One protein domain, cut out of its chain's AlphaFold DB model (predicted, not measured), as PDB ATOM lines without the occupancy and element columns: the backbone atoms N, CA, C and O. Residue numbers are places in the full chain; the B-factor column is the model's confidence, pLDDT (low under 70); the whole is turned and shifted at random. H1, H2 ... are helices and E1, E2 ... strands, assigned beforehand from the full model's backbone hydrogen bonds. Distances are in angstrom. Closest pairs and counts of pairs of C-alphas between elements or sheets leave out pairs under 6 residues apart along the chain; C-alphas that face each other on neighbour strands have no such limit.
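Overview. This is residues 664 to 759 of the 785 residues of an uncharacterized protein of Roseburia sp. CAG:309 (UniProt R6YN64). The chain from E2 to E7 winds in a few stacked turns, a short flattened solenoid with E2, E3 and E5 along one wall and the small pair E4 and E6 along the other. H2 packs slantwise on the outside of the first wall, the hairpin of E1 and E2 lies at one end of the stack, and E7 ends the stack at the other. The printed part has 96 residues, with three named helices and seven named strands in the order E1, E2, H1, E3, E4, E5, E6, E7, H2, H3. The large sheet, E1, E2, E3, E5, E7, is mixed, E4 and E6 are parallel, and the class is mixed, helices and strands. The whole is compact, with a radius of gyration of the C-alphas of 12.8 A, and only just elongated, spanning 41 by 27 by 20 A.

Along the chain. Start in the large sheet at C-alpha 675, at (-89.036, -169.624, -160.181), where E1, residues 675 to 678, begins. Next come E2, residues 683 to 687, 13.4 A long, and E3, residues 701 to 706, 15.1 A. E5, residues 716 to 722, covers 14.6 A, and E7, residues 733 to 737, 13.5 A. Look for the small sheet in E4, residues 710 to 712, and E6, residues 726 to 728. H1 is residues 694 to 697. Find C-alpha 740 at (-94.919, -172.790, -139.277); from there H2 runs 18.4 A to residue 752. H3, residues 756 to 759, ends at C-alpha 759, (-81.217, -168.103, -154.232).

Arrangement. The large sheet is twisted, with E1 and E7 as edge strands. E1 and E2 form an antiparallel hairpin; look at N 677 and O 684, 2.8 A apart. E2 and E3 are parallel, with N 685 and O 703 at 2.8 A; E2, H1 and E3 make a strand-helix-strand unit, two parallel neighbours joined through a helix, with a right-handed crossover. E3 and E5 are parallel, with N 704 and O 719 at 2.9 A. E5 is staggered, pairing with E7 over its residues 716 to 717 and with E3 over its residues 717 to 722; E5 and E7 are parallel, with N 737 and O 716 within hydrogen-bond range at 3.0 A. In the small sheet, N 712 and O 727 are 2.8 A apart. H2 on one face of the large sheet makes two layers; its height is 8.7 A, and it lies only just over E3, with 3 of its C-alphas falling on it, slantwise at 48 degrees on the local plane. The closest C-alphas of E5 and H2 are those of Gly 718 and Met 743, 6.6 A. H1 and H3 only graze that sheet, H1 only just, with 5 pairs of C-alphas within 10 A. H2, with residues 750 to 751 alone, only just touches H3, only at the corner, with 3 pairs of C-alphas within 8 A, the closest Lys 751 and Lys 757 at 5.3 A. In H2 every O i to N i+4 pair is within hydrogen-bond range; H1 and H3 are too short for one.

Size, cuts and confidence. The C-alphas farthest apart, those of Gly 731 and Asp 754, are 41.5 A apart. The printed part has no cut and no long link. Mean pLDDT of the printed part is 91.7, and no printed residue is under 70.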
ATOM      1  N   ILE A 664     -81.377-162.311-146.685       86.88
ATOM      2  CA  ILE A 664     -82.108-163.563-146.896       86.88
ATOM      3  C   ILE A 664     -81.886-164.081-148.317       86.88
ATOM      4  O   ILE A 664     -81.512-165.239-148.484       86.88
ATOM      5  N   VAL A 665     -82.109-163.237-149.329       89.31
ATOM      6  CA  VAL A 665     -82.204-163.644-150.739       89.31
ATOM      7  C   VAL A 665     -81.121-162.968-151.572       89.31
ATOM      8  O   VAL A 665     -81.014-161.741-151.577       89.31
ATOM      9  N   ASP A 666     -80.385-163.760-152.347       89.00
ATOM     10  CA  ASP A 666     -79.545-163.271-153.434       89.00
ATOM     11  C   ASP A 666     -80.370-163.156-154.721       89.00
ATOM     12  O   ASP A 666     -80.440-164.069-155.547       89.00
ATOM     13  N   PHE A 667     -81.010-162.002-154.908       87.62
ATOM     14  CA  PHE A 667     -81.797-161.731-156.114       87.62
ATOM     15  C   PHE A 667     -80.962-161.701-157.404       87.62
ATOM     16  O   PHE A 667     -81.548-161.721-158.486       87.62
ATOM     17  N   GLY A 668     -79.626-161.660-157.316       88.38
ATOM     18  CA  GLY A 668     -78.735-161.791-158.469       88.38
ATOM     19  C   GLY A 668     -78.738-163.198-159.071       88.38
ATOM     20  O   GLY A 668     -78.566-163.330-160.281       88.38
ATOM     21  N   GLU A 669     -78.997-164.222-158.255       92.06
ATOM     22  CA  GLU A 669     -79.105-165.618-158.707       92.06
ATOM     23  C   GLU A 669     -80.524-165.999-159.146       92.06
ATOM     24  O   GLU A 669     -80.726-167.000-159.838       92.06
ATOM     25  N   VAL A 670     -81.535-165.203-158.782       94.19
ATOM     26  CA  VAL A 670     -82.925-165.479-159.155       94.19
ATOM     27  C   VAL A 670     -83.134-165.190-160.652       94.19
ATOM     28  O   VAL A 670     -82.867-164.077-161.116       94.19
ATOM     29  N   PRO A 671     -83.682-166.138-161.441       94.25
ATOM     30  CA  PRO A 671     -83.982-165.914-162.850       94.25
ATOM     31  C   PRO A 671     -84.921-164.722-163.067       94.25
ATOM     32  O   PRO A 671     -85.866-164.510-162.314       94.25
ATOM     33  N   VAL A 672     -84.742-163.995-164.177       92.25
ATOM     34  CA  VAL A 672     -85.576-162.823-164.527       92.25
ATOM     35  C   VAL A 672     -87.078-163.150-164.572       92.25
ATOM     36  O   VAL A 672     -87.902-162.302-164.244       92.25
ATOM     37  N   GLY A 673     -87.442-164.372-164.977       89.56
ATOM     38  CA  GLY A 673     -88.834-164.845-165.010       89.56
ATOM     39  C   GLY A 673     -89.378-165.343-163.666       89.56
ATOM     40  O   GLY A 673     -90.538-165.750-163.612       89.56
ATOM     41  N   GLY A 674     -88.560-165.325-162.614       94.62
ATOM     42  CA  GLY A 674     -88.831-165.995-161.351       94.62
ATOM     43  C   GLY A 674     -88.690-167.517-161.428       94.62
ATOM     44  O   GLY A 674     -88.343-168.080-162.468       94.62
ATOM     45  N   ASN A 675     -88.961-168.173-160.306       96.31
ATOM     46  CA  ASN A 675     -89.036-169.624-160.181       96.31
ATOM     47  C   ASN A 675     -90.256-170.008-159.326       96.31
ATOM     48  O   ASN A 675     -90.699-169.229-158.478       96.31
ATOM     49  N   HIS A 676     -90.829-171.183-159.580       96.12
ATOM     50  CA  HIS A 676     -92.072-171.643-158.963       96.12
ATOM     51  C   HIS A 676     -92.032-173.151-158.752       96.12
ATOM     52  O   HIS A 676     -91.956-173.900-159.722       96.12
ATOM     53  N   GLU A 677     -92.150-173.574-157.497       96.00
ATOM     54  CA  GLU A 677     -92.269-174.976-157.104       96.00
ATOM     55  C   GLU A 677     -93.597-175.234-156.382       96.00
ATOM     56  O   GLU A 677     -94.116-174.369-155.667       96.00
ATOM     57  N   LYS A 678     -94.164-176.432-156.568       93.38
ATOM     58  CA  LYS A 678     -95.433-176.837-155.953       93.38
ATOM     59  C   LYS A 678     -95.251-178.047-155.051       93.38
ATOM     60  O   LYS A 678     -94.729-179.070-155.477       93.38
ATOM     61  N   PHE A 679     -95.807-177.952-153.853       87.81
ATOM     62  CA  PHE A 679     -95.874-179.017-152.860       87.81
ATOM     63  C   PHE A 679     -97.335-179.419-152.635       87.81
ATOM     64  O   PHE A 679     -98.264-178.694-153.000       87.81
ATOM     65  N   ASP A 680     -97.561-180.561-151.988       80.12
ATOM     66  CA  ASP A 680     -98.917-180.990-151.623       80.12
ATOM     67  C   ASP A 680     -99.585-179.972-150.669       80.12
ATOM     68  O   ASP A 680    -100.767-179.620-150.807       80.12
ATOM     69  N   GLU A 681     -98.806-179.425-149.730       77.06
ATOM     70  CA  GLU A 681     -99.299-178.516-148.694       77.06
ATOM     71  C   GLU A 681     -99.201-177.023-149.054       77.06
ATOM     72  O   GLU A 681     -99.997-176.251-148.523       77.06
ATOM     73  N   GLY A 682     -98.398-176.609-150.042       89.69
ATOM     74  CA  GLY A 682     -98.202-175.193-150.401       89.69
ATOM     75  C   GLY A 682     -97.421-174.977-151.702       89.69
ATOM     76  O   GLY A 682     -97.143-175.924-152.427       89.69
ATOM     77  N   GLU A 683     -97.062-173.733-152.015       95.00
ATOM     78  CA  GLU A 683     -96.241-173.389-153.188       95.00
ATOM     79  C   GLU A 683     -95.056-172.495-152.784       95.00
ATOM     80  O   GLU A 683     -95.194-171.651-151.906       95.00
ATOM     81  N   ALA A 684     -93.890-172.637-153.414       96.81
ATOM     82  CA  ALA A 684     -92.795-171.676-153.274       96.81
ATOM     83  C   ALA A 684     -92.674-170.873-154.568       96.81
ATOM     84  O   ALA A 684     -92.479-171.440-155.641       96.81
ATOM     85  N   TYR A 685     -92.791-169.552-154.481       97.62
ATOM     86  CA  TYR A 685     -92.705-168.648-155.624       97.62
ATOM     87  C   TYR A 685     -91.714-167.528-155.337       97.62
ATOM     88  O   TYR A 685     -91.843-166.832-154.332       97.62
ATOM     89  N   ILE A 686     -90.747-167.330-156.230       97.75
ATOM     90  CA  ILE A 686     -89.714-166.298-156.104       97.75
ATOM     91  C   ILE A 686     -89.573-165.506-157.400       97.75
ATOM     92  O   ILE A 686     -89.526-166.077-158.485       97.75
ATOM     93  N   THR A 687     -89.486-164.179-157.305       97.12
ATOM     94  CA  THR A 687     -89.251-163.291-158.452       97.12
ATOM     95  C   THR A 687     -88.381-162.096-158.058       97.12
ATOM     96  O   THR A 687     -88.557-161.561-156.963       97.12
ATOM     97  N   PRO A 688     -87.465-161.614-158.921       95.94
ATOM     98  CA  PRO A 688     -86.741-160.370-158.656       95.94
ATOM     99  C   PRO A 688     -87.630-159.126-158.843       95.94
ATOM    100  O   PRO A 688     -87.250-158.031-158.436       95.94
ATOM    101  N   GLY A 689     -88.802-159.276-159.474       95.75
ATOM    102  CA  GLY A 689     -89.744-158.192-159.748       95.75
ATOM    103  C   GLY A 689     -90.814-158.001-158.670       95.75
ATOM    104  O   GLY A 689     -90.674-158.448-157.533       95.75
ATOM    105  N   SER A 690     -91.897-157.329-159.061       97.19
ATOM    106  CA  SER A 690     -93.094-157.116-158.241       97.19
ATOM    107  C   SER A 690     -94.220-158.077-158.618       97.19
ATOM    108  O   SER A 690     -94.335-158.500-159.770       97.19
ATOM    109  N   ILE A 691     -95.099-158.353-157.659       97.50
ATOM    110  CA  ILE A 691     -96.312-159.156-157.807       97.50
ATOM    111  C   ILE A 691     -97.527-158.236-157.670       97.50
ATOM    112  O   ILE A 691     -97.831-157.737-156.590       97.50
ATOM    113  N   SER A 692     -98.253-158.018-158.766       96.31
ATOM    114  CA  SER A 692     -99.406-157.105-158.799       96.31
ATOM    115  C   SER A 692    -100.717-157.702-158.276       96.31
ATOM    116  O   SER A 692    -101.686-156.964-158.100       96.31
ATOM    117  N   SER A 693    -100.777-159.024-158.093       96.12
ATOM    118  CA  SER A 693    -101.929-159.752-157.550       96.12
ATOM    119  C   SER A 693    -101.530-161.196-157.232       96.12
ATOM    120  O   SER A 693    -101.125-161.935-158.132       96.12
ATOM    121  N   LEU A 694    -101.658-161.614-155.969       95.06
ATOM    122  CA  LEU A 694    -101.503-163.024-155.581       95.06
ATOM    123  C   LEU A 694    -102.607-163.901-156.182       95.06
ATOM    124  O   LEU A 694    -102.355-165.034-156.602       95.06
ATOM    125  N   LYS A 695    -103.820-163.354-156.293       94.12
ATOM    126  CA  LYS A 695    -104.961-164.054-156.874       94.12
ATOM    127  C   LYS A 695    -104.745-164.401-158.345       94.12
ATOM    128  O   LYS A 695    -105.077-165.514-158.748       94.12
ATOM    129  N   ASP A 696    -104.198-163.479-159.136       94.88
ATOM    130  CA  ASP A 696    -103.934-163.709-160.561       94.88
ATOM    131  C   ASP A 696    -102.799-164.725-160.779       94.88
ATOM    132  O   ASP A 696    -102.815-165.452-161.774       94.88
ATOM    133  N   LEU A 697    -101.857-164.832-159.831       92.31
ATOM    134  CA  LEU A 697    -100.861-165.913-159.797       92.31
ATOM    135  C   LEU A 697    -101.454-167.263-159.359       92.31
ATOM    136  O   LEU A 697    -100.837-168.304-159.576       92.31
ATOM    137  N   GLY A 698    -102.649-167.262-158.764       92.44
ATOM    138  CA  GLY A 698    -103.295-168.461-158.235       92.44
ATOM    139  C   GLY A 698    -102.651-168.995-156.954       92.44
ATOM    140  O   GLY A 698    -102.845-170.166-156.638       92.44
ATOM    141  N   ILE A 699    -101.901-168.158-156.230       93.25
ATOM    142  CA  ILE A 699    -101.173-168.544-155.018       93.25
ATOM    143  C   ILE A 699    -101.938-168.033-153.799       93.25
ATOM    144  O   ILE A 699    -101.964-166.837-153.528       93.25
ATOM    145  N   SER A 700    -102.543-168.948-153.046       93.00
ATOM    146  CA  SER A 700    -103.230-168.646-151.781       93.00
ATOM    147  C   SER A 700    -102.569-169.307-150.570       93.00
ATOM    148  O   SER A 700    -103.085-169.211-149.461       93.00
ATOM    149  N   LYS A 701    -101.481-170.059-150.774       95.00
ATOM    150  CA  LYS A 701    -100.753-170.733-149.698       95.00
ATOM    151  C   LYS A 701     -99.300-171.029-150.076       95.00
ATOM    152  O   LYS A 701     -99.058-171.492-151.191       95.00
ATOM    153  N   GLY A 702     -98.354-170.815-149.162       95.50
ATOM    154  CA  GLY A 702     -96.942-171.150-149.355       95.50
ATOM    155  C   GLY A 702     -95.948-170.032-149.018       95.50
ATOM    156  O   GLY A 702     -96.214-169.195-148.162       95.50
ATOM    157  N   PHE A 703     -94.791-170.023-149.682       97.25
ATOM    158  CA  PHE A 703     -93.746-169.012-149.516       97.25
ATOM    159  C   PHE A 703     -93.640-168.145-150.775       97.25
ATOM    160  O   PHE A 703     -93.225-168.623-151.830       97.25
ATOM    161  N   VAL A 704     -94.015-166.870-150.670       97.81
ATOM    162  CA  VAL A 704     -93.967-165.905-151.774       97.81
ATOM    163  C   VAL A 704     -92.860-164.891-151.530       97.81
ATOM    164  O   VAL A 704     -92.843-164.226-150.500       97.81
ATOM    165  N   ILE A 705     -91.961-164.741-152.498       97.50
ATOM    166  CA  ILE A 705     -90.781-163.883-152.423       97.50
ATOM    167  C   ILE A 705     -90.757-162.962-153.644       97.50
ATOM    168  O   ILE A 705     -90.761-163.424-154.785       97.50
ATOM    169  N   ALA A 706     -90.685-161.656-153.416       97.19
ATOM    170  CA  ALA A 706     -90.575-160.654-154.469       97.19
ATOM    171  C   ALA A 706     -89.437-159.675-154.167       97.19
ATOM    172  O   ALA A 706     -89.319-159.186-153.046       97.19
ATOM    173  N   GLY A 707     -88.614-159.352-155.164       94.00
ATOM    174  CA  GLY A 707     -87.575-158.322-155.042       94.00
ATOM    175  C   GLY A 707     -88.143-156.903-154.935       94.00
ATOM    176  O   GLY A 707     -87.508-156.034-154.326       94.00
ATOM    177  N   GLY A 708     -89.348-156.694-155.478       94.44
ATOM    178  CA  GLY A 708     -90.158-155.483-155.336       94.44
ATOM    179  C   GLY A 708     -91.480-155.737-154.604       94.44
ATOM    180  O   GLY A 708     -91.594-156.657-153.795       94.44
ATOM    181  N   ASP A 709     -92.479-154.903-154.890       96.94
ATOM    182  CA  ASP A 709     -93.779-154.898-154.201       96.94
ATOM    183  C   ASP A 709     -94.624-156.171-154.387       96.94
ATOM    184  O   ASP A 709     -94.535-156.840-155.416       96.94
ATOM    185  N   VAL A 710     -95.506-156.456-153.425       97.81
ATOM    186  CA  VAL A 710     -96.504-157.538-153.462       97.81
ATOM    187  C   VAL A 710     -97.893-156.994-153.129       97.81
ATOM    188  O   VAL A 710     -98.081-156.322-152.116       97.81
ATOM    189  N   VAL A 711     -98.893-157.325-153.947       97.50
ATOM    190  CA  VAL A 711    -100.305-156.998-153.699       97.50
ATOM    191  C   VAL A 711    -101.080-158.248-153.283       97.50
ATOM    192  O   VAL A 711    -101.189-159.210-154.046       97.50
ATOM    193  N   VAL A 712    -101.669-158.191-152.090       96.38
ATOM    194  CA  VAL A 712    -102.515-159.227-151.491       96.38
ATOM    195  C   VAL A 712    -103.982-158.914-151.782       96.38
ATOM    196  O   VAL A 712    -104.529-157.901-151.333       96.38
ATOM    197  N   ASP A 713    -104.623-159.776-152.571       95.19
ATOM    198  CA  ASP A 713    -106.022-159.650-152.992       95.19
ATOM    199  C   ASP A 713    -106.816-160.970-152.941       95.19
ATOM    200  O   ASP A 713    -107.840-161.147-153.617       95.19
ATOM    201  N   CYS A 714    -106.351-161.886-152.095       94.00
ATOM    202  CA  CYS A 714    -107.014-163.114-151.670       94.00
ATOM    203  C   CYS A 714    -106.588-163.461-150.236       94.00
ATOM    204  O   CYS A 714    -105.624-162.889-149.744       94.00
ATOM    205  N   ASP A 715    -107.288-164.400-149.590       95.38
ATOM    206  CA  ASP A 715    -106.777-165.021-148.361       95.38
ATOM    207  C   ASP A 715    -105.443-165.713-148.652       95.38
ATOM    208  O   ASP A 715    -105.294-166.342-149.713       95.38
ATOM    209  N   PHE A 716    -104.506-165.638-147.710       96.00
ATOM    210  CA  PHE A 716    -103.211-166.280-147.859       96.00
ATOM    211  C   PHE A 716    -102.712-166.947-146.565       96.00
ATOM    212  O   PHE A 716    -102.901-166.473-145.443       96.00
ATOM    213  N   GLU A 717    -102.098-168.118-146.733       95.69
ATOM    214  CA  GLU A 717    -101.528-168.919-145.652       95.69
ATOM    215  C   GLU A 717    -100.048-169.224-145.923       95.69
ATOM    216  O   GLU A 717     -99.727-169.904-146.891       95.69
ATOM    217  N   GLY A 718     -99.128-168.766-145.076       95.38
ATOM    218  CA  GLY A 718     -97.691-169.004-145.223       95.38
ATOM    219  C   GLY A 718     -96.854-167.770-144.918       95.38
ATOM    220  O   GLY A 718     -97.030-167.173-143.861       95.38
ATOM    221  N   LEU A 719     -95.934-167.405-145.814       97.31
ATOM    222  CA  LEU A 719     -95.067-166.232-145.670       97.31
ATOM    223  C   LEU A 719     -94.986-165.434-146.974       97.31
ATOM    224  O   LEU A 719     -94.706-165.991-148.035       97.31
ATOM    225  N   ILE A 720     -95.136-164.115-146.864       98.06
ATOM    226  CA  ILE A 720     -94.799-163.148-147.910       98.06
ATOM    227  C   ILE A 720     -93.515-162.413-147.512       98.06
ATOM    228  O   ILE A 720     -93.465-161.764-146.468       98.06
ATOM    229  N   LEU A 721     -92.491-162.479-148.360       97.00
ATOM    230  CA  LEU A 721     -91.263-161.692-148.274       97.00
ATOM    231  C   LEU A 721     -91.210-160.739-149.471       97.00
ATOM    232  O   LEU A 721     -91.058-161.162-150.614       97.00
ATOM    233  N   SER A 722     -91.323-159.441-149.213       96.00
ATOM    234  CA  SER A 722     -91.207-158.396-150.225       96.00
ATOM    235  C   SER A 722     -89.987-157.528-149.963       96.00
ATOM    236  O   SER A 722     -89.772-157.012-148.864       96.00
ATOM    237  N   GLY A 723     -89.209-157.319-151.015       91.50
ATOM    238  CA  GLY A 723     -88.125-156.359-151.028       91.50
ATOM    239  C   GLY A 723     -88.565-154.906-151.185       91.50
ATOM    240  O   GLY A 723     -87.704-154.022-151.154       91.50
ATOM    241  N   GLY A 724     -89.865-154.691-151.383       92.31
ATOM    242  CA  GLY A 724     -90.545-153.407-151.396       92.31
ATOM    243  C   GLY A 724     -91.770-153.464-150.483       92.31
ATOM    244  O   GLY A 724     -91.689-153.937-149.344       92.31
ATOM    245  N   LYS A 725     -92.896-152.956-150.979       94.81
ATOM    246  CA  LYS A 725     -94.137-152.792-150.223       94.81
ATOM    247  C   LYS A 725     -95.035-154.026-150.300       94.81
ATOM    248  O   LYS A 725     -95.298-154.534-151.387       94.81
ATOM    249  N   VAL A 726     -95.626-154.432-149.176       97.31
ATOM    250  CA  VAL A 726     -96.773-155.359-149.157       97.31
ATOM    251  C   VAL A 726     -98.059-154.545-149.036       97.31
ATOM    252  O   VAL A 726     -98.217-153.763-148.101       97.31
ATOM    253  N   THR A 727     -98.987-154.714-149.979       97.31
ATOM    254  CA  THR A 727    -100.253-153.964-150.028       97.31
ATOM    255  C   THR A 727    -101.452-154.899-149.963       97.31
ATOM    256  O   THR A 727    -101.684-155.672-150.888       97.31
ATOM    257  N   VAL A 728    -102.259-154.787-148.911       95.81
ATOM    258  CA  VAL A 728    -103.580-155.420-148.826       95.81
ATOM    259  C   VAL A 728    -104.603-154.529-149.524       95.81
ATOM    260  O   VAL A 728    -104.790-153.370-149.150       95.81
ATOM    261  N   LYS A 729    -105.255-155.072-150.553       92.75
ATOM    262  CA  LYS A 729    -106.057-154.308-151.517       92.75
ATOM    263  C   LYS A 729    -107.364-153.743-150.943       92.75
ATOM    264  O   LYS A 729    -108.059-154.400-150.166       92.75
ATOM    265  N   LEU A 730    -107.727-152.555-151.423       87.56
ATOM    266  CA  LEU A 730    -108.884-151.741-151.046       87.56
ATOM    267  C   LEU A 730    -110.182-152.550-150.972       87.56
ATOM    268  O   LEU A 730    -110.530-153.275-151.908       87.56
ATOM    269  N   GLY A 731    -110.937-152.362-149.885       71.12
ATOM    270  CA  GLY A 731    -112.284-152.921-149.720       71.12
ATOM    271  C   GLY A 731    -112.359-154.452-149.647       71.12
ATOM    272  O   GLY A 731    -113.460-155.005-149.641       71.12
ATOM    273  N   GLY A 732    -111.218-155.144-149.617       81.56
ATOM    274  CA  GLY A 732    -111.162-156.587-149.433       81.56
ATOM    275  C   GLY A 732    -111.357-156.997-147.975       81.56
ATOM    276  O   GLY A 732    -111.162-156.206-147.058       81.56
ATOM    277  N   THR A 733    -111.763-158.241-147.750       84.50
ATOM    278  CA  THR A 733    -111.740-158.875-146.426       84.50
ATOM    279  C   THR A 733    -110.902-160.129-146.557       84.50
ATOM    280  O   THR A 733    -111.314-161.035-147.279       84.50
ATOM    281  N   TYR A 734    -109.743-160.147-145.907       89.75
ATOM    282  CA  TYR A 734    -108.756-161.211-146.059       89.75
ATOM    283  C   TYR A 734    -108.303-161.753-144.707       89.75
ATOM    284  O   TYR A 734    -108.330-161.061-143.683       89.75
ATOM    285  N   ARG A 735    -107.869-163.006-144.702       87.50
ATOM    286  CA  ARG A 735    -107.240-163.648-143.555       87.50
ATOM    287  C   ARG A 735    -105.843-164.116-143.943       87.50
ATOM    288  O   ARG A 735    -105.703-164.964-144.816       87.50
ATOM    289  N   GLU A 736    -104.858-163.619-143.205       87.44
ATOM    290  CA  GLU A 736    -103.436-163.877-143.409       87.44
ATOM    291  C   GLU A 736    -102.910-164.720-142.249       87.44
ATOM    292  O   GLU A 736    -102.999-164.315-141.086       87.44
ATOM    293  N   VAL A 737    -102.411-165.923-142.527       80.75
ATOM    294  CA  VAL A 737    -102.072-166.903-141.481       80.75
ATOM    295  C   VAL A 737    -100.702-167.498-141.727       80.75
ATOM    296  O   VAL A 737    -100.494-168.142-142.745       80.75
ATOM    297  N   SER A 738     -99.769-167.356-140.792       79.69
ATOM    298  CA  SER A 738     -98.515-168.095-140.851       79.69
ATOM    299  C   SER A 738     -98.776-169.577-140.597       79.69
ATOM    300  O   SER A 738     -99.552-169.963-139.718       79.69
ATOM    301  N   ASN A 739     -98.102-170.424-141.365       82.38
ATOM    302  CA  ASN A 739     -98.115-171.866-141.166       82.38
ATOM    303  C   ASN A 739     -96.676-172.341-140.959       82.38
ATOM    304  O   ASN A 739     -95.936-172.583-141.909       82.38
ATOM    305  N   VAL A 740     -96.286-172.440-139.686       78.88
ATOM    306  CA  VAL A 740     -94.919-172.790-139.277       78.88
ATOM    307  C   VAL A 740     -94.515-174.161-139.813       78.88
ATOM    308  O   VAL A 740     -93.400-174.307-140.294       78.88
ATOM    309  N   SER A 741     -95.404-175.158-139.753       79.19
ATOM    310  CA  SER A 741     -95.112-176.522-140.215       79.19
ATOM    311  C   SER A 741     -94.823-176.559-141.713       79.19
ATOM    312  O   SER A 741     -93.766-177.038-142.110       79.19
ATOM    313  N   MET A 742     -95.695-175.957-142.523       88.06
ATOM    314  CA  MET A 742     -95.491-175.841-143.969       88.06
ATOM    315  C   MET A 742     -94.223-175.046-144.292       88.06
ATOM    316  O   MET A 742     -93.454-175.430-145.167       88.06
ATOM    317  N   MET A 743     -93.965-173.949-143.577       89.81
ATOM    318  CA  MET A 743     -92.749-173.169-143.793       89.81
ATOM    319  C   MET A 743     -91.485-173.943-143.413       89.81
ATOM    320  O   MET A 743     -90.481-173.799-144.097       89.81
ATOM    321  N   VAL A 744     -91.508-174.779-142.373       82.44
ATOM    322  CA  VAL A 744     -90.379-175.666-142.038       82.44
ATOM    323  C   VAL A 744     -90.105-176.634-143.186       82.44
ATOM    324  O   VAL A 744     -88.951-176.771-143.575       82.44
ATOM    325  N   GLU A 745     -91.140-177.251-143.756       85.94
ATOM    326  CA  GLU A 745     -90.995-178.174-144.889       85.94
ATOM    327  C   GLU A 745     -90.454-177.476-146.142       85.94
ATOM    328  O   GLU A 745     -89.513-177.968-146.761       85.94
ATOM    329  N   ILE A 746     -90.992-176.302-146.493       91.38
ATOM    330  CA  ILE A 746     -90.524-175.526-147.650       91.38
ATOM    331  C   ILE A 746     -89.073-175.073-147.448       91.38
ATOM    332  O   ILE A 746     -88.261-175.205-148.361       91.38
ATOM    333  N   LEU A 747     -88.723-174.543-146.273       88.81
ATOM    334  CA  LEU A 747     -87.363-174.070-145.993       88.81
ATOM    335  C   LEU A 747     -86.353-175.227-145.954       88.81
ATOM    336  O   LEU A 747     -85.236-175.056-146.434       88.81
ATOM    337  N   ASP A 748     -86.726-176.393-145.422       85.44
ATOM    338  CA  ASP A 748     -85.880-177.594-145.446       85.44
ATOM    339  C   ASP A 748     -85.689-178.116-146.875       85.44
ATOM    340  O   ASP A 748     -84.574-178.446-147.276       85.44
ATOM    341  N   TRP A 749     -86.742-178.104-147.695       90.50
ATOM    342  CA  TRP A 749     -86.619-178.428-149.113       90.50
ATOM    343  C   TRP A 749     -85.678-177.456-149.844       90.50
ATOM    344  O   TRP A 749     -84.780-177.917-150.544       90.50
ATOM    345  N   ILE A 750     -85.802-176.139-149.619       91.00
ATOM    346  CA  ILE A 750     -84.906-175.124-150.208       91.00
ATOM    347  C   ILE A 750     -83.439-175.424-149.872       91.00
ATOM    348  O   ILE A 750     -82.588-175.322-150.751       91.00
ATOM    349  N   LYS A 751     -83.137-175.817-148.625       85.31
ATOM    350  CA  LYS A 751     -81.769-176.162-148.189       85.31
ATOM    351  C   LYS A 751     -81.174-177.343-148.970       85.31
ATOM    352  O   LYS A 751     -79.955-177.431-149.082       85.31
ATOM    353  N   ASN A 752     -82.012-178.244-149.479       85.38
ATOM    354  CA  ASN A 752     -81.595-179.484-150.136       85.38
ATOM    355  C   ASN A 752     -81.745-179.460-151.669       85.38
ATOM    356  O   ASN A 752     -81.276-180.386-152.330       85.38
ATOM    357  N   ASP A 753     -82.401-178.448-152.239       91.69
ATOM    358  CA  ASP A 753     -82.611-178.327-153.683       91.69
ATOM    359  C   ASP A 753     -81.422-177.648-154.381       91.69
ATOM    360  O   ASP A 753     -81.002-176.560-153.994       91.69
ATOM    361  N   ASP A 754     -80.913-178.261-155.455       89.31
ATOM    362  CA  ASP A 754     -79.726-177.790-156.187       89.31
ATOM    363  C   ASP A 754     -79.887-176.391-156.805       89.31
ATOM    364  O   ASP A 754     -78.892-175.721-157.074       89.31
ATOM    365  N   THR A 755     -81.122-175.958-157.080       92.00
ATOM    366  CA  THR A 755     -81.405-174.667-157.719       92.00
ATOM    367  C   THR A 755     -81.795-173.616-156.689       92.00
ATOM    368  O   THR A 755     -81.261-172.509-156.695       92.00
ATOM    369  N   TRP A 756     -82.731-173.944-155.800       93.06
ATOM    370  CA  TRP A 756     -83.265-172.998-154.829       93.06
ATOM    371  C   TRP A 756     -82.266-172.654-153.730       93.06
ATOM    372  O   TRP A 756     -82.290-171.514-153.264       93.06
ATOM    373  N   LYS A 757     -81.340-173.557-153.372       89.56
ATOM    374  CA  LYS A 757     -80.280-173.245-152.401       89.56
ATOM    375  C   LYS A 757     -79.377-172.089-152.850       89.56
ATOM    376  O   LYS A 757     -78.815-171.389-152.013       89.56
ATOM    377  N   GLU A 758     -79.258-171.848-154.154       89.62
ATOM    378  CA  GLU A 758     -78.449-170.748-154.685       89.62
ATOM    379  C   GLU A 758     -79.162-169.394-154.576       89.62
ATOM    380  O   GLU A 758     -78.525-168.347-154.643       89.62
ATOM    381  N   TYR A 759     -80.478-169.364-154.359       92.19
ATOM    382  CA  TYR A 759     -81.217-168.103-154.232       92.19
ATOM    383  C   TYR A 759     -81.100-167.469-152.849       92.19
ATOM    384  O   TYR A 759     -81.447-166.300-152.699       92.19
TER     385      TYR A 759